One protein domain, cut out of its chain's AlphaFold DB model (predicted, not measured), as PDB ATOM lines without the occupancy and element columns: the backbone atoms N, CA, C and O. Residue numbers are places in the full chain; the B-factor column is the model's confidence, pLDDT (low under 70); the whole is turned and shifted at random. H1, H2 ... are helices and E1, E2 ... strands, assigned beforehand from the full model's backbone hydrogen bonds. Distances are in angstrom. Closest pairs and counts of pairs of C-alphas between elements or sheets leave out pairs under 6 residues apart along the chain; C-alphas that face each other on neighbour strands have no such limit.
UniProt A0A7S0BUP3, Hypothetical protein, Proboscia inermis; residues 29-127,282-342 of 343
ATOM      1  N   ALA A  29       5.817  32.554  70.863       87.62
ATOM      2  CA  ALA A  29       7.249  32.289  70.817       87.62
ATOM      3  C   ALA A  29       7.539  31.310  69.676       87.62
ATOM      4  O   ALA A  29       6.987  30.210  69.637       87.62
ATOM      5  N   LEU A  30       8.416  31.715  68.757       89.00
ATOM      6  CA  LEU A  30       8.869  30.885  67.645       89.00
ATOM      7  C   LEU A  30      10.314  30.447  67.879       89.00
ATOM      8  O   LEU A  30      11.183  31.279  68.128       89.00
ATOM      9  N   HIS A  31      10.569  29.151  67.714       89.81
ATOM     10  CA  HIS A  31      11.902  28.556  67.784       89.81
ATOM     11  C   HIS A  31      12.291  28.001  66.400       89.81
ATOM     12  O   HIS A  31      12.138  26.803  66.157       89.81
ATOM     13  N   PRO A  32      12.718  28.849  65.439       90.06
ATOM     14  CA  PRO A  32      13.097  28.384  64.107       90.06
ATOM     15  C   PRO A  32      14.393  27.565  64.159       90.06
ATOM     16  O   PRO A  32      15.184  27.690  65.094       90.06
ATOM     17  N   GLY A  33      14.616  26.714  63.153       89.06
ATOM     18  CA  GLY A  33      15.825  25.878  63.083       89.06
ATOM     19  C   GLY A  33      15.965  24.910  64.261       89.06
ATOM     20  O   GLY A  33      17.079  24.541  64.622       89.06
ATOM     21  N   THR A  34      14.841  24.549  64.884       89.94
ATOM     22  CA  THR A  34      14.790  23.704  66.071       89.94
ATOM     23  C   THR A  34      13.855  22.530  65.832       89.94
ATOM     24  O   THR A  34      12.714  22.710  65.405       89.94
ATOM     25  N   ARG A  35      14.327  21.324  66.131       90.50
ATOM     26  CA  ARG A  35      13.562  20.083  66.036       90.50
ATOM     27  C   ARG A  35      13.194  19.588  67.424       90.50
ATOM     28  O   ARG A  35      14.082  19.389  68.250       90.50
ATOM     29  N   VAL A  36      11.915  19.306  67.659       91.69
ATOM     30  CA  VAL A  36      11.491  18.575  68.862       91.69
ATOM     31  C   VAL A  36      11.944  17.127  68.721       91.69
ATOM     32  O   VAL A  36      11.527  16.435  67.801       91.69
ATOM     33  N   SER A  37      12.830  16.686  69.604       88.88
ATOM     34  CA  SER A  37      13.466  15.362  69.553       88.88
ATOM     35  C   SER A  37      13.094  14.465  70.732       88.88
ATOM     36  O   SER A  37      13.587  13.341  70.841       88.88
ATOM     37  N   GLY A  38      12.284  14.989  71.650       91.00
ATOM     38  CA  GLY A  38      11.857  14.300  72.851       91.00
ATOM     39  C   GLY A  38      10.838  15.121  73.626       91.00
ATOM     40  O   GLY A  38      10.767  16.347  73.503       91.00
ATOM     41  N   MET A  39      10.065  14.426  74.450       92.56
ATOM     42  CA  MET A  39       9.097  15.013  75.359       92.56
ATOM     43  C   MET A  39       9.177  14.295  76.699       92.56
ATOM     44  O   MET A  39       9.175  13.068  76.758       92.56
ATOM     45  N   GLU A  40       9.217  15.063  77.778       91.94
ATOM     46  CA  GLU A  40       9.228  14.547  79.140       91.94
ATOM     47  C   GLU A  40       8.011  15.059  79.893       91.94
ATOM     48  O   GLU A  40       7.612  16.217  79.750       91.94
ATOM     49  N   ARG A  41       7.409  14.196  80.710       91.00
ATOM     50  CA  ARG A  41       6.270  14.575  81.537       91.00
ATOM     51  C   ARG A  41       6.720  14.796  82.973       91.00
ATOM     52  O   ARG A  41       7.236  13.880  83.605       91.00
ATOM     53  N   ASP A  42       6.459  15.990  83.490       90.00
ATOM     54  CA  ASP A  42       6.677  16.364  84.886       90.00
ATOM     55  C   ASP A  42       5.320  16.663  85.539       90.00
ATOM     56  O   ASP A  42       4.710  17.720  85.344       90.00
ATOM     57  N   GLY A  43       4.769  15.668  86.236       89.94
ATOM     58  CA  GLY A  43       3.409  15.720  86.772       89.94
ATOM     59  C   GLY A  43       2.349  15.875  85.670       89.94
ATOM     60  O   GLY A  43       2.069  14.938  84.917       89.94
ATOM     61  N   LYS A  44       1.721  17.056  85.601       90.88
ATOM     62  CA  LYS A  44       0.715  17.414  84.579       90.88
ATOM     63  C   LYS A  44       1.284  18.241  83.422       90.88
ATOM     64  O   LYS A  44       0.538  18.586  82.514       90.88
ATOM     65  N   LYS A  45       2.571  18.579  83.469       93.06
ATOM     66  CA  LYS A  45       3.222  19.466  82.507       93.06
ATOM     67  C   LYS A  45       4.122  18.669  81.571       93.06
ATOM     68  O   LYS A  45       4.679  17.638  81.950       93.06
ATOM     69  N   TRP A  46       4.291  19.175  80.359       94.44
ATOM     70  CA  TRP A  46       5.199  18.643  79.351       94.44
ATOM     71  C   TRP A  46       6.432  19.518  79.214       94.44
ATOM     72  O   TRP A  46       6.333  20.735  79.115       94.44
ATOM     73  N   ARG A  47       7.607  18.913  79.141       93.38
ATOM     74  CA  ARG A  47       8.849  19.584  78.767       93.38
ATOM     75  C   ARG A  47       9.272  19.050  77.408       93.38
ATOM     76  O   ARG A  47       9.338  17.840  77.217       93.38
ATOM     77  N   LEU A  48       9.513  19.943  76.455       93.25
ATOM     78  CA  LEU A  48       9.911  19.569  75.098       93.25
ATOM     79  C   LEU A  48      11.422  19.694  74.976       93.25
ATOM     80  O   LEU A  48      11.968  20.729  75.345       93.25
ATOM     81  N   VAL A  49      12.084  18.676  74.444       90.62
ATOM     82  CA  VAL A  49      13.523  18.695  74.178       90.62
ATOM     83  C   VAL A  49      13.749  19.090  72.725       90.62
ATOM     84  O   VAL A  49      13.235  18.447  71.808       90.62
ATOM     85  N   GLY A  50      14.517  20.152  72.515       89.06
ATOM     86  CA  GLY A  50      14.892  20.653  71.203       89.06
ATOM     87  C   GLY A  50      16.311  20.276  70.804       89.06
ATOM     88  O   GLY A  50      17.206  20.212  71.638       89.06
ATOM     89  N   GLU A  51      16.516  20.080  69.508       86.75
ATOM     90  CA  GLU A  51      17.832  20.026  68.868       86.75
ATOM     91  C   GLU A  51      17.926  21.166  67.853       86.75
ATOM     92  O   GLU A  51      16.953  21.435  67.146       86.75
ATOM     93  N   ALA A  52      19.079  21.826  67.771       86.06
ATOM     94  CA  ALA A  52      19.332  22.945  66.864       86.06
ATOM     95  C   ALA A  52      20.517  22.648  65.928       86.06
ATOM     96  O   ALA A  52      21.224  21.653  66.095       86.06
ATOM     97  N   GLY A  53      20.750  23.521  64.946       85.50
ATOM     98  CA  GLY A  53      21.844  23.365  63.981       85.50
ATOM     99  C   GLY A  53      21.623  22.176  63.046       85.50
ATOM    100  O   GLY A  53      20.483  21.856  62.709       85.50
ATOM    101  N   ASP A  54      22.697  21.494  62.646       82.06
ATOM    102  CA  ASP A  54      22.607  20.384  61.686       82.06
ATOM    103  C   ASP A  54      21.731  19.232  62.193       82.06
ATOM    104  O   ASP A  54      21.045  18.564  61.420       82.06
ATOM    105  N   ALA A  55      21.681  19.047  63.511       79.88
ATOM    106  CA  ALA A  55      20.827  18.075  64.175       79.88
ATOM    107  C   ALA A  55      19.322  18.360  64.027       79.88
ATOM    108  O   ALA A  55      18.514  17.448  64.225       79.88
ATOM    109  N   ALA A  56      18.938  19.594  63.692       84.69
ATOM    110  CA  ALA A  56      17.546  19.969  63.485       84.69
ATOM    111  C   ALA A  56      17.015  19.565  62.104       84.69
ATOM    112  O   ALA A  56      15.803  19.411  61.946       84.69
ATOM    113  N   TYR A  57      17.887  19.380  61.107       83.25
ATOM    114  CA  TYR A  57      17.445  19.026  59.761       83.25
ATOM    115  C   TYR A  57      16.991  17.569  59.682       83.25
ATOM    116  O   TYR A  57      17.564  16.663  60.290       83.25
ATOM    117  N   HIS A  58      15.934  17.357  58.899       76.62
ATOM    118  CA  HIS A  58      15.310  16.051  58.729       76.62
ATOM    119  C   HIS A  58      16.248  15.040  58.053       76.62
ATOM    120  O   HIS A  58      16.248  13.871  58.422       76.62
ATOM    121  N   ASP A  59      17.090  15.505  57.126       79.88
ATOM    122  CA  ASP A  59      17.937  14.655  56.282       79.88
ATOM    123  C   ASP A  59      19.400  14.550  56.778       79.88
ATOM    124  O   ASP A  59      20.280  14.094  56.052       79.88
ATOM    125  N   THR A  60      19.675  14.923  58.033       76.31
ATOM    126  CA  THR A  60      20.996  14.726  58.658       76.31
ATOM    127  C   THR A  60      21.160  13.283  59.134       76.31
ATOM    128  O   THR A  60      20.351  12.765  59.921       76.31
ATOM    129  N   SER A  61      22.238  12.626  58.696       71.56
ATOM    130  CA  SER A  61      22.503  11.227  59.046       71.56
ATOM    131  C   SER A  61      22.735  11.035  60.553       71.56
ATOM    132  O   SER A  61      23.021  11.979  61.297       71.56
ATOM    133  N   VAL A  62      22.635   9.793  61.046       68.06
ATOM    134  CA  VAL A  62      23.009   9.463  62.439       68.06
ATOM    135  C   VAL A  62      24.472   9.769  62.720       68.06
ATOM    136  O   VAL A  62      24.773  10.367  63.749       68.06
ATOM    137  N   SER A  63      25.372   9.455  61.789       67.88
ATOM    138  CA  SER A  63      26.796   9.753  61.942       67.88
ATOM    139  C   SER A  63      27.077  11.256  62.035       67.88
ATOM    140  O   SER A  63      27.832  11.672  62.910       67.88
ATOM    141  N   GLN A  64      26.430  12.076  61.202       68.56
ATOM    142  CA  GLN A  64      26.554  13.537  61.246       68.56
ATOM    143  C   GLN A  64      25.963  14.117  62.534       68.56
ATOM    144  O   GLN A  64      26.575  14.977  63.159       68.56
ATOM    145  N   PHE A  65      24.812  13.602  62.973       65.38
ATOM    146  CA  PHE A  65      24.187  13.997  64.233       65.38
ATOM    147  C   PHE A  65      25.088  13.699  65.440       65.38
ATOM    148  O   PHE A  65      25.326  14.583  66.261       65.38
ATOM    149  N   CYS A  66      25.639  12.486  65.525       65.81
ATOM    150  CA  CYS A  66      26.568  12.114  66.591       65.81
ATOM    151  C   CYS A  66      27.862  12.946  66.533       65.81
ATOM    152  O   CYS A  66      28.361  13.383  67.568       65.81
ATOM    153  N   ALA A  67      28.389  13.213  65.332       63.59
ATOM    154  CA  ALA A  67      29.576  14.051  65.145       63.59
ATOM    155  C   ALA A  67      29.352  15.513  65.571       63.59
ATOM    156  O   ALA A  67      30.277  16.153  66.062       63.59
ATOM    157  N   ALA A  68      28.122  16.024  65.452       59.38
ATOM    158  CA  ALA A  68      27.728  17.351  65.924       59.38
ATOM    159  C   ALA A  68      27.520  17.430  67.455       59.38
ATOM    160  O   ALA A  68      27.016  18.433  67.958       59.38
ATOM    161  N   GLY A  69      27.889  16.386  68.206       57.97
ATOM    162  CA  GLY A  69      27.686  16.312  69.656       57.97
ATOM    163  C   GLY A  69      26.269  15.901  70.059       57.97
ATOM    164  O   GLY A  69      25.931  15.958  71.242       57.97
ATOM    165  N   GLY A  70      25.444  15.470  69.100       58.72
ATOM    166  CA  GLY A  70      24.149  14.870  69.375       58.72
ATOM    167  C   GLY A  70      24.320  13.576  70.163       58.72
ATOM    168  O   GLY A  70      25.084  12.687  69.785       58.72
ATOM    169  N   VAL A  71      23.599  13.449  71.274       57.38
ATOM    170  CA  VAL A  71      23.529  12.183  72.004       57.38
ATOM    171  C   VAL A  71      22.644  11.261  71.173       57.38
ATOM    172  O   VAL A  71      21.466  11.568  70.981       57.38
ATOM    173  N   GLY A  72      23.210  10.178  70.628       53.75
ATOM    174  CA  GLY A  72      22.460   9.161  69.882       53.75
ATOM    175  C   GLY A  72      21.241   8.650  70.664       53.75
ATOM    176  O   GLY A  72      21.045   8.988  71.828       53.75
ATOM    177  N   HIS A  73      20.412   7.796  70.061       51.97
ATOM    178  CA  HIS A  73      19.184   7.271  70.691       51.97
ATOM    179  C   HIS A  73      19.403   6.423  71.969       51.97
ATOM    180  O   HIS A  73      18.478   5.774  72.447       51.97
ATOM    181  N   THR A  74      20.599   6.423  72.558       44.56
ATOM    182  CA  THR A  74      20.865   5.826  73.862       44.56
ATOM    183  C   THR A  74      20.148   6.613  74.959       44.56
ATOM    184  O   THR A  74      20.239   7.838  75.014       44.56
ATOM    185  N   HIS A  75      19.467   5.898  75.860       45.56
ATOM    186  CA  HIS A  75      18.675   6.388  77.005       45.56
ATOM    187  C   HIS A  75      19.462   7.177  78.079       45.56
ATOM    188  O   HIS A  75      19.082   7.217  79.248       45.56
ATOM    189  N   THR A  76      20.585   7.787  77.722       45.44
ATOM    190  CA  THR A  76      21.352   8.652  78.610       45.44
ATOM    191  C   THR A  76      20.589   9.958  78.866       45.44
ATOM    192  O   THR A  76      20.147  10.588  77.900       45.44
ATOM    193  N   PRO A  77      20.437  10.385  80.136       47.59
ATOM    194  CA  PRO A  77      19.767  11.635  80.489       47.59
ATOM    195  C   PRO A  77      20.386  12.817  79.739       47.59
ATOM    196  O   PRO A  77      21.601  13.016  79.791       47.59
ATOM    197  N   ARG A  78      19.560  13.596  79.032       57.66
ATOM    198  CA  ARG A  78      20.032  14.783  78.311       57.66
ATOM    199  C   ARG A  78      20.209  15.957  79.279       57.66
ATOM    200  O   ARG A  78      19.435  16.089  80.230       57.66
ATOM    201  N   PRO A  79      21.219  16.816  79.071       55.44
ATOM    202  CA  PRO A  79      21.406  17.997  79.902       55.44
ATOM    203  C   PRO A  79      20.182  18.922  79.816       55.44
ATOM    204  O   PRO A  79      19.591  19.109  78.754       55.44
ATOM    205  N   SER A  80      19.822  19.547  80.941       55.72
ATOM    206  CA  SER A  80      18.651  20.427  81.085       55.72
ATOM    207  C   SER A  80      18.686  21.699  80.222       55.72
ATOM    208  O   SER A  80      17.738  22.476  80.247       55.72
ATOM    209  N   SER A  81      19.772  21.942  79.485       58.69
ATOM    210  CA  SER A  81      19.958  23.097  78.602       58.69
ATOM    211  C   SER A  81      19.153  23.032  77.301       58.69
ATOM    212  O   SER A  81      19.082  24.037  76.603       58.69
ATOM    213  N   ASN A  82      18.551  21.884  76.972       74.00
ATOM    214  CA  ASN A  82      17.908  21.665  75.670       74.00
ATOM    215  C   ASN A  82      16.373  21.751  75.721       74.00
ATOM    216  O   ASN A  82      15.707  21.398  74.749       74.00
ATOM    217  N   TYR A  83      15.787  22.194  76.836       84.50
ATOM    218  CA  TYR A  83      14.339  22.371  76.910       84.50
ATOM    219  C   TYR A  83      13.879  23.603  76.130       84.50
ATOM    220  O   TYR A  83      14.460  24.682  76.240       84.50
ATOM    221  N   LEU A  84      12.810  23.438  75.354       85.88
ATOM    222  CA  LEU A  84      12.163  24.525  74.632       85.88
ATOM    223  C   LEU A  84      11.225  25.305  75.549       85.88
ATOM    224  O   LEU A  84      10.528  24.731  76.386       85.88
ATOM    225  N   GLY A  85      11.200  26.621  75.338       76.44
ATOM    226  CA  GLY A  85      10.417  27.565  76.126       76.44
ATOM    227  C   GLY A  85      11.191  28.194  77.287       76.44
ATOM    228  O   GLY A  85      12.281  27.776  77.664       76.44
ATOM    229  N   THR A  86      10.622  29.263  77.844       61.53
ATOM    230  CA  THR A  86      11.252  30.095  78.885       61.53
ATOM    231  C   THR A  86      10.918  29.659  80.308       61.53
ATOM    232  O   THR A  86      11.513  30.164  81.258       61.53
ATOM    233  N   SER A  87       9.969  28.733  80.482       58.12
ATOM    234  CA  SER A  87       9.550  28.278  81.804       58.12
ATOM    235  C   SER A  87      10.121  26.897  82.104       58.12
ATOM    236  O   SER A  87       9.844  25.923  81.406       58.12
ATOM    237  N   SER A  88      10.842  26.787  83.217       62.09
ATOM    238  CA  SER A  88      11.156  25.503  83.855       62.09
ATOM    239  C   SER A  88       9.900  24.705  84.252       62.09
ATOM    240  O   SER A  88      10.004  23.538  84.619       62.09
ATOM    241  N   ALA A  89       8.713  25.321  84.163       73.75
ATOM    242  CA  ALA A  89       7.421  24.759  84.532       73.75
ATOM    243  C   ALA A  89       6.784  23.856  83.456       73.75
ATOM    244  O   ALA A  89       5.885  23.090  83.791       73.75
ATOM    245  N   GLY A  90       7.232  23.915  82.196       89.12
ATOM    246  CA  GLY A  90       6.660  23.126  81.098       89.12
ATOM    247  C   GLY A  90       5.280  23.601  80.604       89.12
ATOM    248  O   GLY A  90       4.720  24.588  81.076       89.12
ATOM    249  N   TYR A  91       4.735  22.884  79.623       93.06
ATOM    250  CA  TYR A  91       3.493  23.167  78.905       93.06
ATOM    251  C   TYR A  91       2.315  22.369  79.481       93.06
ATOM    252  O   TYR A  91       2.441  21.172  79.727       93.06
ATOM    253  N   ASP A  92       1.152  23.001  79.661       93.31
ATOM    254  CA  ASP A  92      -0.080  22.320  80.106       93.31
ATOM    255  C   ASP A  92      -0.635  21.341  79.074       93.31
ATOM    256  O   ASP A  92      -1.213  20.316  79.427       93.31
ATOM    257  N   ALA A  93      -0.462  21.670  77.797       95.31
ATOM    258  CA  ALA A  93      -0.919  20.897  76.657       95.31
ATOM    259  C   ALA A  93       0.108  20.996  75.530       95.31
ATOM    260  O   ALA A  93       0.844  21.981  75.437       95.31
ATOM    261  N   VAL A  94       0.128  19.996  74.649       96.25
ATOM    262  CA  VAL A  94       0.959  20.012  73.439       96.25
ATOM    263  C   VAL A  94       0.104  19.593  72.252       96.25
ATOM    264  O   VAL A  94      -0.575  18.565  72.306       96.25
ATOM    265  N   ILE A  95       0.148  20.394  71.188       97.69
ATOM    266  CA  ILE A  95      -0.480  20.083  69.903       97.69
ATOM    267  C   ILE A  95       0.618  19.713  68.914       97.69
ATOM    268  O   ILE A  95       1.468  20.534  68.574       97.69
ATOM    269  N   LEU A  96       0.591  18.465  68.463       97.75
ATOM    270  CA  LEU A  96       1.500  17.914  67.469       97.75
ATOM    271  C   LEU A  96       0.836  18.022  66.096       97.75
ATOM    272  O   LEU A  96      -0.311  17.607  65.923       97.75
ATOM    273  N   THR A  97       1.545  18.599  65.129       96.12
ATOM    274  CA  THR A  97       1.022  18.829  63.771       96.12
ATOM    275  C   THR A  97       1.707  17.988  62.699       96.12
ATOM    276  O   THR A  97       1.154  17.798  61.619       96.12
ATOM    277  N   ASP A  98       2.878  17.430  63.003       93.19
ATOM    278  CA  ASP A  98       3.551  16.448  62.156       93.19
ATOM    279  C   ASP A  98       3.113  15.039  62.564       93.19
ATOM    280  O   ASP A  98       3.230  14.650  63.732       93.19
ATOM    281  N   ILE A  99       2.608  14.259  61.607       91.88
ATOM    282  CA  ILE A  99       2.208  12.866  61.837       91.88
ATOM    283  C   ILE A  99       3.389  11.987  62.270       91.88
ATOM    284  O   ILE A  99       3.228  11.015  63.014       91.88
ATOM    285  N   SER A 100       4.587  12.358  61.832       91.62
ATOM    286  CA  SER A 100       5.836  11.650  62.080       91.62
ATOM    287  C   SER A 100       6.300  11.758  63.534       91.62
ATOM    288  O   SER A 100       7.122  10.959  63.974       91.62
ATOM    289  N   SER A 101       5.709  12.669  64.316       93.31
ATOM    290  CA  SER A 101       5.937  12.765  65.763       93.31
ATOM    291  C   SER A 101       5.568  11.490  66.527       93.31
ATOM    292  O   SER A 101       6.142  11.221  67.583       93.31
ATOM    293  N   SER A 102       4.658  10.686  65.965       92.81
ATOM    294  CA  SER A 102       4.200   9.396  66.494       92.81
ATOM    295  C   SER A 102       5.054   8.194  66.067       92.81
ATOM    296  O   SER A 102       4.715   7.048  66.387       92.81
ATOM    297  N   PHE A 103       6.123   8.417  65.298       89.81
ATOM    298  CA  PHE A 103       6.985   7.334  64.834       89.81
ATOM    299  C   PHE A 103       7.941   6.907  65.944       89.81
ATOM    300  O   PHE A 103       8.141   7.602  66.943       89.81
ATOM    301  N   GLU A 104       8.536   5.738  65.755       86.38
ATOM    302  CA  GLU A 104       9.592   5.240  66.625       86.38
ATOM    303  C   GLU A 104      10.835   6.132  66.573       86.38
ATOM    304  O   GLU A 104      10.994   6.976  65.690       86.38
ATOM    305  N   SER A 105      11.737   5.926  67.534       84.25
ATOM    306  CA  SER A 105      12.905   6.781  67.737       84.25
ATOM    307  C   SER A 105      13.843   6.840  66.539       84.25
ATOM    308  O   SER A 105      14.572   7.816  66.420       84.25
ATOM    309  N   TRP A 106      13.836   5.838  65.654       82.62
ATOM    310  CA  TRP A 106      14.650   5.881  64.442       82.62
ATOM    311  C   TRP A 106      14.270   7.063  63.545       82.62
ATOM    312  O   TRP A 106      15.148   7.663  62.932       82.62
ATOM    313  N   HIS A 107      12.989   7.444  63.491       85.94
ATOM    314  CA  HIS A 107      12.535   8.506  62.604       85.94
ATOM    315  C   HIS A 107      12.901   9.883  63.156       85.94
ATOM    316  O   HIS A 107      12.603  10.227  64.300       85.94
ATOM    317  N   ARG A 108      13.495  10.724  62.308       83.75
ATOM    318  CA  ARG A 108      14.037  12.026  62.716       83.75
ATOM    319  C   ARG A 108      12.989  12.999  63.235       83.75
ATOM    320  O   ARG A 108      13.285  13.765  64.142       83.75
ATOM    321  N   ALA A 109      11.777  12.941  62.697       87.31
ATOM    322  CA  ALA A 109      10.657  13.747  63.169       87.31
ATOM    323  C   ALA A 109       9.901  13.146  64.375       87.31
ATOM    324  O   ALA A 109       8.886  13.708  64.776       87.31
ATOM    325  N   SER A 110      10.361  12.029  64.959       91.12
ATOM    326  CA  SER A 110       9.767  11.505  66.195       91.12
ATOM    327  C   SER A 110       9.964  12.493  67.343       91.12
ATOM    328  O   SER A 110      11.076  12.955  67.604       91.12
ATOM    329  N   ALA A 111       8.879  12.784  68.061       92.50
ATOM    330  CA  ALA A 111       8.912  13.655  69.233       92.50
ATOM    331  C   ALA A 111       9.039  12.861  70.545       92.50
ATOM    332  O   ALA A 111       9.050  13.454  71.619       92.50
ATOM    333  N   GLY A 112       9.118  11.524  70.489       91.81
ATOM    334  CA  GLY A 112       9.161  10.686  71.692       91.81
ATOM    335  C   GLY A 112       7.860  10.719  72.502       91.81
ATOM    336  O   GLY A 112       7.894  10.713  73.730       91.81
ATOM    337  N   VAL A 113       6.710  10.791  71.825       95.69
ATOM    338  CA  VAL A 113       5.392  10.772  72.481       95.69
ATOM    339  C   VAL A 113       5.136   9.427  73.192       95.69
ATOM    340  O   VAL A 113       5.703   8.409  72.787       95.69
ATOM    341  N   PRO A 114       4.262   9.371  74.219       95.75
ATOM    342  CA  PRO A 114       3.936   8.119  74.902       95.75
ATOM    343  C   PRO A 114       3.478   7.016  73.930       95.75
ATOM    344  O   PRO A 114       2.680   7.312  73.035       95.75
ATOM    345  N   PRO A 115       3.895   5.743  74.110       95.25
ATOM    346  CA  PRO A 115       3.554   4.655  73.185       95.25
ATOM    347  C   PRO A 115       2.050   4.466  72.956       95.25
ATOM    348  O   PRO A 115       1.625   4.179  71.837       95.25
ATOM    349  N   GLU A 116       1.243   4.669  74.000       96.31
ATOM    350  CA  GLU A 116      -0.220   4.635  73.925       96.31
ATOM    351  C   GLU A 116      -0.758   5.717  72.977       96.31
ATOM    352  O   GLU A 116      -1.488   5.409  72.036       96.31
ATOM    353  N   PHE A 117      -0.321   6.968  73.152       96.56
ATOM    354  CA  PHE A 117      -0.693   8.071  72.265       96.56
ATOM    355  C   PHE A 117      -0.211   7.833  70.829       96.56
ATOM    356  O   PHE A 117      -0.973   8.006  69.878       96.56
ATOM    357  N   ALA A 118       1.030   7.365  70.670       95.56
ATOM    358  CA  ALA A 118       1.612   7.036  69.373       95.56
ATOM    359  C   ALA A 118       0.770   5.992  68.619       95.56
ATOM    360  O   ALA A 118       0.507   6.142  67.427       95.56
ATOM    361  N   SER A 119       0.316   4.950  69.324       94.19
ATOM    362  CA  SER A 119      -0.544   3.900  68.772       94.19
ATOM    363  C   SER A 119      -1.879   4.461  68.282       94.19
ATOM    364  O   SER A 119      -2.273   4.203  67.146       94.19
ATOM    365  N   LEU A 120      -2.538   5.307  69.084       94.12
ATOM    366  CA  LEU A 120      -3.795   5.949  68.688       94.12
ATOM    367  C   LEU A 120      -3.625   6.813  67.431       94.12
ATOM    368  O   LEU A 120      -4.443   6.721  66.516       94.12
ATOM    369  N   VAL A 121      -2.550   7.605  67.357       93.69
ATOM    370  CA  VAL A 121      -2.246   8.441  66.185       93.69
ATOM    371  C   VAL A 121      -2.023   7.590  64.935       93.69
ATOM    372  O   VAL A 121      -2.610   7.878  63.890       93.69
ATOM    373  N   ARG A 122      -1.226   6.518  65.023       90.50
ATOM    374  CA  ARG A 122      -0.961   5.628  63.878       90.50
ATOM    375  C   ARG A 122      -2.219   4.896  63.416       90.50
ATOM    376  O   ARG A 122      -2.476   4.856  62.217       90.50
ATOM    377  N   ASN A 123      -3.032   4.404  64.349       88.62
ATOM    378  CA  ASN A 123      -4.300   3.746  64.030       88.62
ATOM    379  C   ASN A 123      -5.290   4.718  63.371       88.62
ATOM    380  O   ASN A 123      -5.982   4.354  62.426       88.62
ATOM    381  N   ARG A 124      -5.343   5.970  63.846       88.00
ATOM    382  CA  ARG A 124      -6.207   7.024  63.293       88.00
ATOM    383  C   ARG A 124      -5.780   7.455  61.890       88.00
ATOM    384  O   ARG A 124      -6.651   7.676  61.048       88.00
ATOM    385  N   ALA A 125      -4.475   7.618  61.668       88.50
ATOM    386  CA  ALA A 125      -3.922   8.006  60.373       88.50
ATOM    387  C   ALA A 125      -4.053   6.890  59.332       88.50
ATOM    388  O   ALA A 125      -4.297   7.178  58.164       88.50
ATOM    389  N   GLY A 126      -3.911   5.629  59.754       88.38
ATOM    390  CA  GLY A 126      -3.930   4.484  58.853       88.38
ATOM    391  C   GLY A 126      -2.749   4.504  57.880       88.38
ATOM    392  O   GLY A 126      -1.635   4.904  58.233       88.38
ATOM    393  N   SER A 127      -2.994   4.046  56.652       89.94
ATOM    394  CA  SER A 127      -1.990   4.042  55.589       89.94
ATOM    395  C   SER A 127      -1.721   5.448  55.039       89.94
ATOM    396  O   SER A 127      -2.541   6.365  55.152       89.94
ATOM    397  N   ARG A 282      -5.433   4.157  43.978       82.31
ATOM    398  CA  ARG A 282      -5.926   5.394  43.367       82.31
ATOM    399  C   ARG A 282      -7.405   5.558  43.685       82.31
ATOM    400  O   ARG A 282      -8.252   4.896  43.091       82.31
ATOM    401  N   ALA A 283      -7.716   6.450  44.615       74.12
ATOM    402  CA  ALA A 283      -9.084   6.803  44.964       74.12
ATOM    403  C   ALA A 283      -9.316   8.313  44.785       74.12
ATOM    404  O   ALA A 283      -8.380   9.102  44.955       74.12
ATOM    405  N   PRO A 284     -10.545   8.747  44.447       71.31
ATOM    406  CA  PRO A 284     -10.878  10.164  44.397       71.31
ATOM    407  C   PRO A 284     -10.624  10.845  45.747       71.31
ATOM    408  O   PRO A 284     -11.035  10.340  46.786       71.31
ATOM    409  N   LEU A 285      -9.983  12.016  45.728       62.28
ATOM    410  CA  LEU A 285      -9.755  12.821  46.935       62.28
ATOM    411  C   LEU A 285     -10.949  13.726  47.286       62.28
ATOM    412  O   LEU A 285     -10.952  14.336  48.349       62.28
ATOM    413  N   ALA A 286     -11.952  13.858  46.408       56.47
ATOM    414  CA  ALA A 286     -13.047  14.806  46.587       56.47
ATOM    415  C   ALA A 286     -14.413  14.272  46.116       56.47
ATOM    416  O   ALA A 286     -14.465  13.554  45.115       56.47
ATOM    417  N   PRO A 287     -15.518  14.736  46.732       57.31
ATOM    418  CA  PRO A 287     -15.615  15.278  48.087       57.31
ATOM    419  C   PRO A 287     -15.838  14.123  49.075       57.31
ATOM    420  O   PRO A 287     -16.864  13.457  49.021       57.31
ATOM    421  N   THR A 288     -14.905  13.884  49.995       60.75
ATOM    422  CA  THR A 288     -15.033  12.773  50.951       60.75
ATOM    423  C   THR A 288     -14.964  13.286  52.377       60.75
ATOM    424  O   THR A 288     -14.092  12.891  53.150       60.75
ATOM    425  N   ARG A 289     -15.913  14.148  52.775       61.34
ATOM    426  CA  ARG A 289     -16.288  14.120  54.197       61.34
ATOM    427  C   ARG A 289     -16.609  12.658  54.499       61.34
ATOM    428  O   ARG A 289     -17.308  12.034  53.706       61.34
ATOM    429  N   VAL A 290     -16.076  12.097  55.582       57.88
ATOM    430  CA  VAL A 290     -16.373  10.704  55.946       57.88
ATOM    431  C   VAL A 290     -17.895  10.529  56.053       57.88
ATOM    432  O   VAL A 290     -18.498  10.947  57.038       57.88
ATOM    433  N   GLU A 291     -18.521   9.934  55.031       52.50
ATOM    434  CA  GLU A 291     -19.967   9.662  55.005       52.50
ATOM    435  C   GLU A 291     -20.338   8.564  56.010       52.50
ATOM    436  O   GLU A 291     -21.451   8.521  56.532       52.50
ATOM    437  N   ASN A 292     -19.381   7.697  56.353       50.38
ATOM    438  CA  ASN A 292     -19.595   6.585  57.268       50.38
ATOM    439  C   ASN A 292     -19.391   6.980  58.728       50.38
ATOM    440  O   ASN A 292     -18.448   6.565  59.402       50.38
ATOM    441  N   VAL A 293     -20.363   7.718  59.245       50.16
ATOM    442  CA  VAL A 293     -20.614   7.794  60.677       50.16
ATOM    443  C   VAL A 293     -21.444   6.570  61.086       50.16
ATOM    444  O   VAL A 293     -22.654   6.661  61.278       50.16
ATOM    445  N   ARG A 294     -20.812   5.393  61.220       47.84
ATOM    446  CA  ARG A 294     -21.504   4.159  61.664       47.84
ATOM    447  C   ARG A 294     -22.159   4.287  63.058       47.84
ATOM    448  O   ARG A 294     -22.946   3.424  63.427       47.84
ATOM    449  N   SER A 295     -21.862   5.345  63.820       54.66
ATOM    450  CA  SER A 295     -22.300   5.563  65.210       54.66
ATOM    451  C   SER A 295     -23.166   6.813  65.449       54.66
ATOM    452  O   SER A 295     -23.427   7.159  66.597       54.66
ATOM    453  N   GLY A 296     -23.581   7.547  64.412       53.91
ATOM    454  CA  GLY A 296     -24.238   8.858  64.561       53.91
ATOM    455  C   GLY A 296     -23.373  10.003  65.135       53.91
ATOM    456  O   GLY A 296     -23.839  11.139  65.165       53.91
ATOM    457  N   GLN A 297     -22.119   9.759  65.544       55.72
ATOM    458  CA  GLN A 297     -21.177  10.795  66.000       55.72
ATOM    459  C   GLN A 297     -20.139  11.137  64.930       55.72
ATOM    460  O   GLN A 297     -19.288  10.313  64.602       55.72
ATOM    461  N   THR A 298     -20.185  12.363  64.399       60.62
ATOM    462  CA  THR A 298     -19.131  12.845  63.488       60.62
ATOM    463  C   THR A 298     -17.788  12.752  64.224       60.62
ATOM    464  O   THR A 298     -17.687  13.331  65.303       60.62
ATOM    465  N   PRO A 299     -16.783  12.029  63.696       73.06
ATOM    466  CA  PRO A 299     -15.486  11.952  64.352       73.06
ATOM    467  C   PRO A 299     -14.853  13.344  64.419       73.06
ATOM    468  O   PRO A 299     -14.978  14.110  63.461       73.06
ATOM    469  N   ASP A 300     -14.134  13.642  65.498       87.00
ATOM    470  CA  ASP A 300     -13.395  14.898  65.620       87.00
ATOM    471  C   ASP A 300     -12.349  15.049  64.503       87.00
ATOM    472  O   ASP A 300     -11.762  14.070  64.024       87.00
ATOM    473  N   ASN A 301     -12.077  16.291  64.093       91.31
ATOM    474  CA  ASN A 301     -11.064  16.597  63.075       91.31
ATOM    475  C   ASN A 301      -9.627  16.503  63.593       91.31
ATOM    476  O   ASN A 301      -8.683  16.732  62.844       91.31
ATOM    477  N   PHE A 302      -9.450  16.162  64.859       95.25
ATOM    478  CA  PHE A 302      -8.179  15.998  65.546       95.25
ATOM    479  C   PHE A 302      -8.262  14.757  66.440       95.25
ATOM    480  O   PHE A 302      -9.310  14.121  66.559       95.25
ATOM    481  N   LEU A 303      -7.146  14.394  67.055       95.62
ATOM    482  CA  LEU A 303      -7.083  13.348  68.067       95.62
ATOM    483  C   LEU A 303      -6.658  13.972  69.390       95.62
ATOM    484  O   LEU A 303      -5.703  14.745  69.422       95.62
ATOM    485  N   TYR A 304      -7.356  13.630  70.470       96.50
ATOM    486  CA  TYR A 304      -7.076  14.113  71.818       96.50
ATOM    487  C   TYR A 304      -6.966  12.953  72.796       96.50
ATOM    488  O   TYR A 304      -7.745  12.003  72.741       96.50
ATOM    489  N   HIS A 305      -6.003  13.051  73.705       96.12
ATOM    490  CA  HIS A 305      -5.834  12.100  74.790       96.12
ATOM    491  C   HIS A 305      -5.876  12.816  76.135       96.12
ATOM    492  O   HIS A 305      -4.890  13.422  76.558       96.12
ATOM    493  N   GLU A 306      -6.991  12.668  76.849       94.38
ATOM    494  CA  GLU A 306      -7.262  13.352  78.119       94.38
ATOM    495  C   GLU A 306      -6.185  13.094  79.175       94.38
ATOM    496  O   GLU A 306      -5.589  14.035  79.697       94.38
ATOM    497  N   GLY A 307      -5.837  11.822  79.407       94.00
ATOM    498  CA  GLY A 307      -4.811  11.457  80.390       94.00
ATOM    499  C   GLY A 307      -3.458  12.129  80.139       94.00
ATOM    500  O   GLY A 307      -2.720  12.420  81.084       94.00
ATOM    501  N   PHE A 308      -3.152  12.452  78.879       95.06
ATOM    502  CA  PHE A 308      -1.899  13.077  78.499       95.06
ATOM    503  C   PHE A 308      -2.005  14.581  78.232       95.06
ATOM    504  O   PHE A 308      -0.980  15.252  78.269       95.06
ATOM    505  N   ASN A 309      -3.199  15.123  78.023       95.69
ATOM    506  CA  ASN A 309      -3.422  16.453  77.457       95.69
ATOM    507  C   ASN A 309      -2.609  16.700  76.167       95.69
ATOM    508  O   ASN A 309      -2.037  17.771  75.951       95.69
ATOM    509  N   LEU A 310      -2.518  15.657  75.338       97.38
ATOM    510  CA  LEU A 310      -1.844  15.680  74.043       97.38
ATOM    511  C   LEU A 310      -2.872  15.694  72.923       97.38
ATOM    512  O   LEU A 310      -3.891  15.001  72.990       97.38
ATOM    513  N   TYR A 311      -2.554  16.457  71.887       98.19
ATOM    514  CA  TYR A 311      -3.355  16.589  70.685       98.19
ATOM    515  C   TYR A 311      -2.510  16.225  69.470       98.19
ATOM    516  O   TYR A 311      -1.341  16.599  69.395       98.19
ATOM    517  N   GLN A 312      -3.116  15.548  68.500       97.94
ATOM    518  CA  GLN A 312      -2.599  15.460  67.140       97.94
ATOM    519  C   GLN A 312      -3.597  16.155  66.217       97.94
ATOM    520  O   GLN A 312      -4.778  15.803  66.194       97.94
ATOM    521  N   ALA A 313      -3.117  17.119  65.443       97.38
ATOM    522  CA  ALA A 313      -3.882  17.822  64.422       97.38
ATOM    523  C   ALA A 313      -3.137  17.767  63.082       97.38
ATOM    524  O   ALA A 313      -1.936  17.517  63.040       97.38
ATOM    525  N   GLY A 314      -3.852  17.960  61.981       95.00
ATOM    526  CA  GLY A 314      -3.315  17.898  60.625       95.00
ATOM    527  C   GLY A 314      -4.278  17.221  59.658       95.00
ATOM    528  O   GLY A 314      -5.298  16.647  60.045       95.00
ATOM    529  N   ASP A 315      -3.941  17.263  58.378       91.94
ATOM    530  CA  ASP A 315      -4.703  16.620  57.305       91.94
ATOM    531  C   ASP A 315      -4.870  15.107  57.520       91.94
ATOM    532  O   ASP A 315      -5.946  14.569  57.281       91.94
ATOM    533  N   MET A 316      -3.858  14.438  58.081       90.75
ATOM    534  CA  MET A 316      -3.912  13.019  58.471       90.75
ATOM    535  C   MET A 316      -4.978  12.719  59.538       90.75
ATOM    536  O   MET A 316      -5.480  11.597  59.620       90.75
ATOM    537  N   MET A 317      -5.339  13.701  60.368       91.75
ATOM    538  CA  MET A 317      -6.360  13.546  61.413       91.75
ATOM    539  C   MET A 317      -7.747  14.000  60.956       91.75
ATOM    540  O   MET A 317      -8.752  13.493  61.460       91.75
ATOM    541  N   SER A 318      -7.791  14.914  59.988       89.50
ATOM    542  CA  SER A 318      -8.998  15.581  59.509       89.50
ATOM    543  C   SER A 318      -9.984  14.629  58.841       89.50
ATOM    544  O   SER A 318      -9.592  13.784  58.038       89.50
ATOM    545  N   VAL A 319     -11.285  14.772  59.116       84.94
ATOM    546  CA  VAL A 319     -12.323  13.985  58.419       84.94
ATOM    547  C   VAL A 319     -12.708  14.570  57.057       84.94
ATOM    548  O   VAL A 319     -13.594  14.030  56.391       84.94
ATOM    549  N   TYR A 320     -12.078  15.682  56.673       83.94
ATOM    550  CA  TYR A 320     -12.250  16.352  55.391       83.94
ATOM    551  C   TYR A 320     -11.239  15.859  54.354       83.94
ATOM    552  O   TYR A 320     -10.350  15.059  54.648       83.94
ATOM    553  N   THR A 321     -11.391  16.364  53.130       77.94
ATOM    554  CA  THR A 321     -10.455  16.147  52.030       77.94
ATOM    555  C   THR A 321      -9.011  16.414  52.483       77.94
ATOM    556  O   THR A 321      -8.739  17.476  53.058       77.94
ATOM    557  N   PRO A 322      -8.084  15.476  52.223       81.12
ATOM    558  CA  PRO A 322      -6.663  15.663  52.480       81.12
ATOM    559  C   PRO A 322      -6.089  16.960  51.897       81.12
ATOM    560  O   PRO A 322      -6.505  17.418  50.834       81.12
ATOM    561  N   GLY A 323      -5.084  17.524  52.570       86.56
ATOM    562  CA  GLY A 323      -4.398  18.746  52.153       86.56
ATOM    563  C   GLY A 323      -4.725  19.965  53.018       86.56
ATOM    564  O   GLY A 323      -5.038  19.857  54.203       86.56
ATOM    565  N   PHE A 324      -4.600  21.155  52.423       89.56
ATOM    566  CA  PHE A 324      -4.550  22.419  53.167       89.56
ATOM    567  C   PHE A 324      -5.820  22.710  53.982       89.56
ATOM    568  O   PHE A 324      -5.725  23.099  55.144       89.56
ATOM    569  N   GLU A 325      -7.004  22.490  53.399       89.38
ATOM    570  CA  GLU A 325      -8.288  22.677  54.091       89.38
ATOM    571  C   GLU A 325      -8.404  21.741  55.299       89.38
ATOM    572  O   GLU A 325      -8.653  22.197  56.416       89.38
ATOM    573  N   GLY A 326      -8.153  20.442  55.094       90.31
ATOM    574  CA  GLY A 326      -8.211  19.448  56.156       90.31
ATOM    575  C   GLY A 326      -7.265  19.771  57.313       90.31
ATOM    576  O   GLY A 326      -7.681  19.700  58.473       90.31
ATOM    577  N   ALA A 327      -6.031  20.187  57.012       93.62
ATOM    578  CA  ALA A 327      -5.052  20.602  58.014       93.62
ATOM    579  C   ALA A 327      -5.498  21.845  58.800       93.62
ATOM    580  O   ALA A 327      -5.405  21.853  60.030       93.62
ATOM    581  N   ALA A 328      -6.011  22.873  58.115       94.06
ATOM    582  CA  ALA A 328      -6.472  24.104  58.754       94.06
ATOM    583  C   ALA A 328      -7.661  23.847  59.692       94.06
ATOM    584  O   ALA A 328      -7.619  24.246  60.857       94.06
ATOM    585  N   LEU A 329      -8.679  23.121  59.218       93.44
ATOM    586  CA  LEU A 329      -9.859  22.775  60.019       93.44
ATOM    587  C   LEU A 329      -9.483  21.918  61.235       93.44
ATOM    588  O   LEU A 329      -9.933  22.190  62.344       93.44
ATOM    589  N   SER A 330      -8.593  20.938  61.050       95.44
ATOM    590  CA  SER A 330      -8.073  20.113  62.145       95.44
ATOM    591  C   SER A 330      -7.389  20.947  63.234       95.44
ATOM    592  O   SER A 330      -7.675  20.775  64.420       95.44
ATOM    593  N   GLY A 331      -6.524  21.887  62.841       96.56
ATOM    594  CA  GLY A 331      -5.842  22.780  63.778       96.56
ATOM    595  C   GLY A 331      -6.799  23.715  64.521       96.56
ATOM    596  O   GLY A 331      -6.679  23.878  65.736       96.56
ATOM    597  N   MET A 332      -7.775  24.296  63.815       96.19
ATOM    598  CA  MET A 332      -8.789  25.178  64.407       96.19
ATOM    599  C   MET A 332      -9.666  24.451  65.432       96.19
ATOM    600  O   MET A 332      -9.923  24.985  66.515       96.19
ATOM    601  N   ASP A 333     -10.094  23.230  65.120       96.38
ATOM    602  CA  ASP A 333     -10.930  22.432  66.015       96.38
ATOM    603  C   ASP A 333     -10.153  21.973  67.255       96.38
ATOM    604  O   ASP A 333     -10.670  22.084  68.368       96.38
ATOM    605  N   ALA A 334      -8.892  21.553  67.095       97.50
ATOM    606  CA  ALA A 334      -8.022  21.207  68.221       97.50
ATOM    607  C   ALA A 334      -7.795  22.407  69.154       97.50
ATOM    608  O   ALA A 334      -7.912  22.280  70.374       97.50
ATOM    609  N   ALA A 335      -7.526  23.592  68.593       96.19
ATOM    610  CA  ALA A 335      -7.361  24.820  69.368       96.19
ATOM    611  C   ALA A 335      -8.656  25.216  70.097       96.19
ATOM    612  O   ALA A 335      -8.624  25.573  71.273       96.19
ATOM    613  N   THR A 336      -9.808  25.103  69.430       96.75
ATOM    614  CA  THR A 336     -11.121  25.377  70.032       96.75
ATOM    615  C   THR A 336     -11.420  24.416  71.179       96.75
ATOM    616  O   THR A 336     -11.897  24.842  72.232       96.75
ATOM    617  N   HIS A 337     -11.131  23.124  70.996       96.81
ATOM    618  CA  HIS A 337     -11.275  22.129  72.051       96.81
ATOM    619  C   HIS A 337     -10.370  22.450  73.239       96.81
ATOM    620  O   HIS A 337     -10.843  22.451  74.372       96.81
ATOM    621  N   LEU A 338      -9.097  22.768  72.991       96.25
ATOM    622  CA  LEU A 338      -8.166  23.154  74.045       96.25
ATOM    623  C   LEU A 338      -8.702  24.353  74.834       96.25
ATOM    624  O   LEU A 338      -8.865  24.246  76.040       96.25
ATOM    625  N   LEU A 339      -9.068  25.452  74.167       94.75
ATOM    626  CA  LEU A 339      -9.547  26.675  74.823       94.75
ATOM    627  C   LEU A 339     -10.807  26.468  75.678       94.75
ATOM    628  O   LEU A 339     -10.970  27.146  76.685       94.75
ATOM    629  N   ARG A 340     -11.693  25.539  75.297       95.50
ATOM    630  CA  ARG A 340     -12.896  25.199  76.079       95.50
ATOM    631  C   ARG A 340     -12.603  24.356  77.317       95.50
ATOM    632  O   ARG A 340     -13.414  24.356  78.234       95.50
ATOM    633  N   ASN A 341     -11.496  23.619  77.304       91.62
ATOM    634  CA  ASN A 341     -11.121  22.670  78.350       91.62
ATOM    635  C   ASN A 341      -9.891  23.125  79.151       91.62
ATOM    636  O   ASN A 341      -9.416  22.385  80.013       91.62
ATOM    637  N   LEU A 342      -9.358  24.320  78.873       82.06
ATOM    638  CA  LEU A 342      -8.388  24.952  79.756       82.06
ATOM    639  C   LEU A 342      -9.096  25.313  81.077       82.06
ATOM    640  O   LEU A 342     -10.197  25.865  81.027       82.06
TER     641      LEU A 342
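AT A GLANCE: This is residues 29 to 127 and 282 to 342 of the 343 residues of the protein "Hypothetical protein" of Proboscia inermis (UniProt A0A7S0BUP3). A small three-stranded sheet, E3, E5 and E4, has the long helix H5 over one face and H4 over the other, and on the side of its edge strand E3 a long two-stranded hairpin, E1 and E2, makes a second part, with the short helices H1 and H2 beyond its open end. Long loops link these parts, and residues 292 to 297 stick out. The 160 printed residues hold five named helices and five named strands, in the order E1 E2 H1 H2 E3 H3 H4 E4 E5 H5; the sheet E3 E5 E4 is mixed, E1 and E2 are antiparallel. The class is mixed, helices and strands, with under half of the residues in named elements. The whole is compact, with a radius of gyration of the C-alphas of 17.1 A and spans of 51, 39 and 27 A.

IN THESE COORDINATES: In the larger sheet E3 is residues 94 to 96, E5 is 310 to 312 and E4 is 303 to 305. H5, residues 324 to 341, is 26.0 A long and ends at C-alpha 341, (-11.121, 22.670, 78.350); H4, residues 115 to 125, is 15.2 A long. H3 is residues 99 to 102. E1, residues 34 to 42, measures 21.8 A from C-alpha 34 at (14.790, 23.704, 66.071) and bends by 64 degrees at residue 37; E2, residues 45 to 52, measures 22.7 A. H1 is residues 53 to 56 and H2 residues 62 to 67.

HOW THE PARTS SIT: Inner strand E5 is parallel to E3, with N 96 and O 311 at 2.8 A, and forms an antiparallel hairpin with E4, with N 303 and O 312 at 2.9 A. H5 and H4 are on opposite faces, which gives three layers, helices on both faces of a sheet; each has a height over the sheet of 9.2 A and runs along the strands. The closest C-alphas are Tyr 311 and Ala 334, 7.0 A, for E5 and H5, and Phe 117 and His 305, 7.0 A, for E4 and H4. H3 touches H4, Ser 102 to Ala 118 being the closest C-alphas at 4.5 A. E1 and E2 form a hairpin, with N 40 and O 47 at 2.8 A. The closest C-alphas of E2 and E3 are those of Trp 46 and Val 94, 7.4 A. H1 touches H2, with the C-alphas of Ala 55 and Phe 65 closest at 5.3 A. Every O i to N i+4 pair is within hydrogen-bond range in H2, H4 and H5; H1 and H3 are too short for such a pair.

THE WHOLE: The two C-alphas farthest apart, of Ala 67 and Gly 296, are 54.1 A apart. Residues 128 to 281 are not printed, and C-alphas 127 and 282 are 12.9 A apart across the cut. The links H2 to E3, H3 to H4 and E5 to H5 are long. Mean pLDDT of the printed part is 82.3, with residues 62 to 81, 86 to 88 and 285 to 298 under 70.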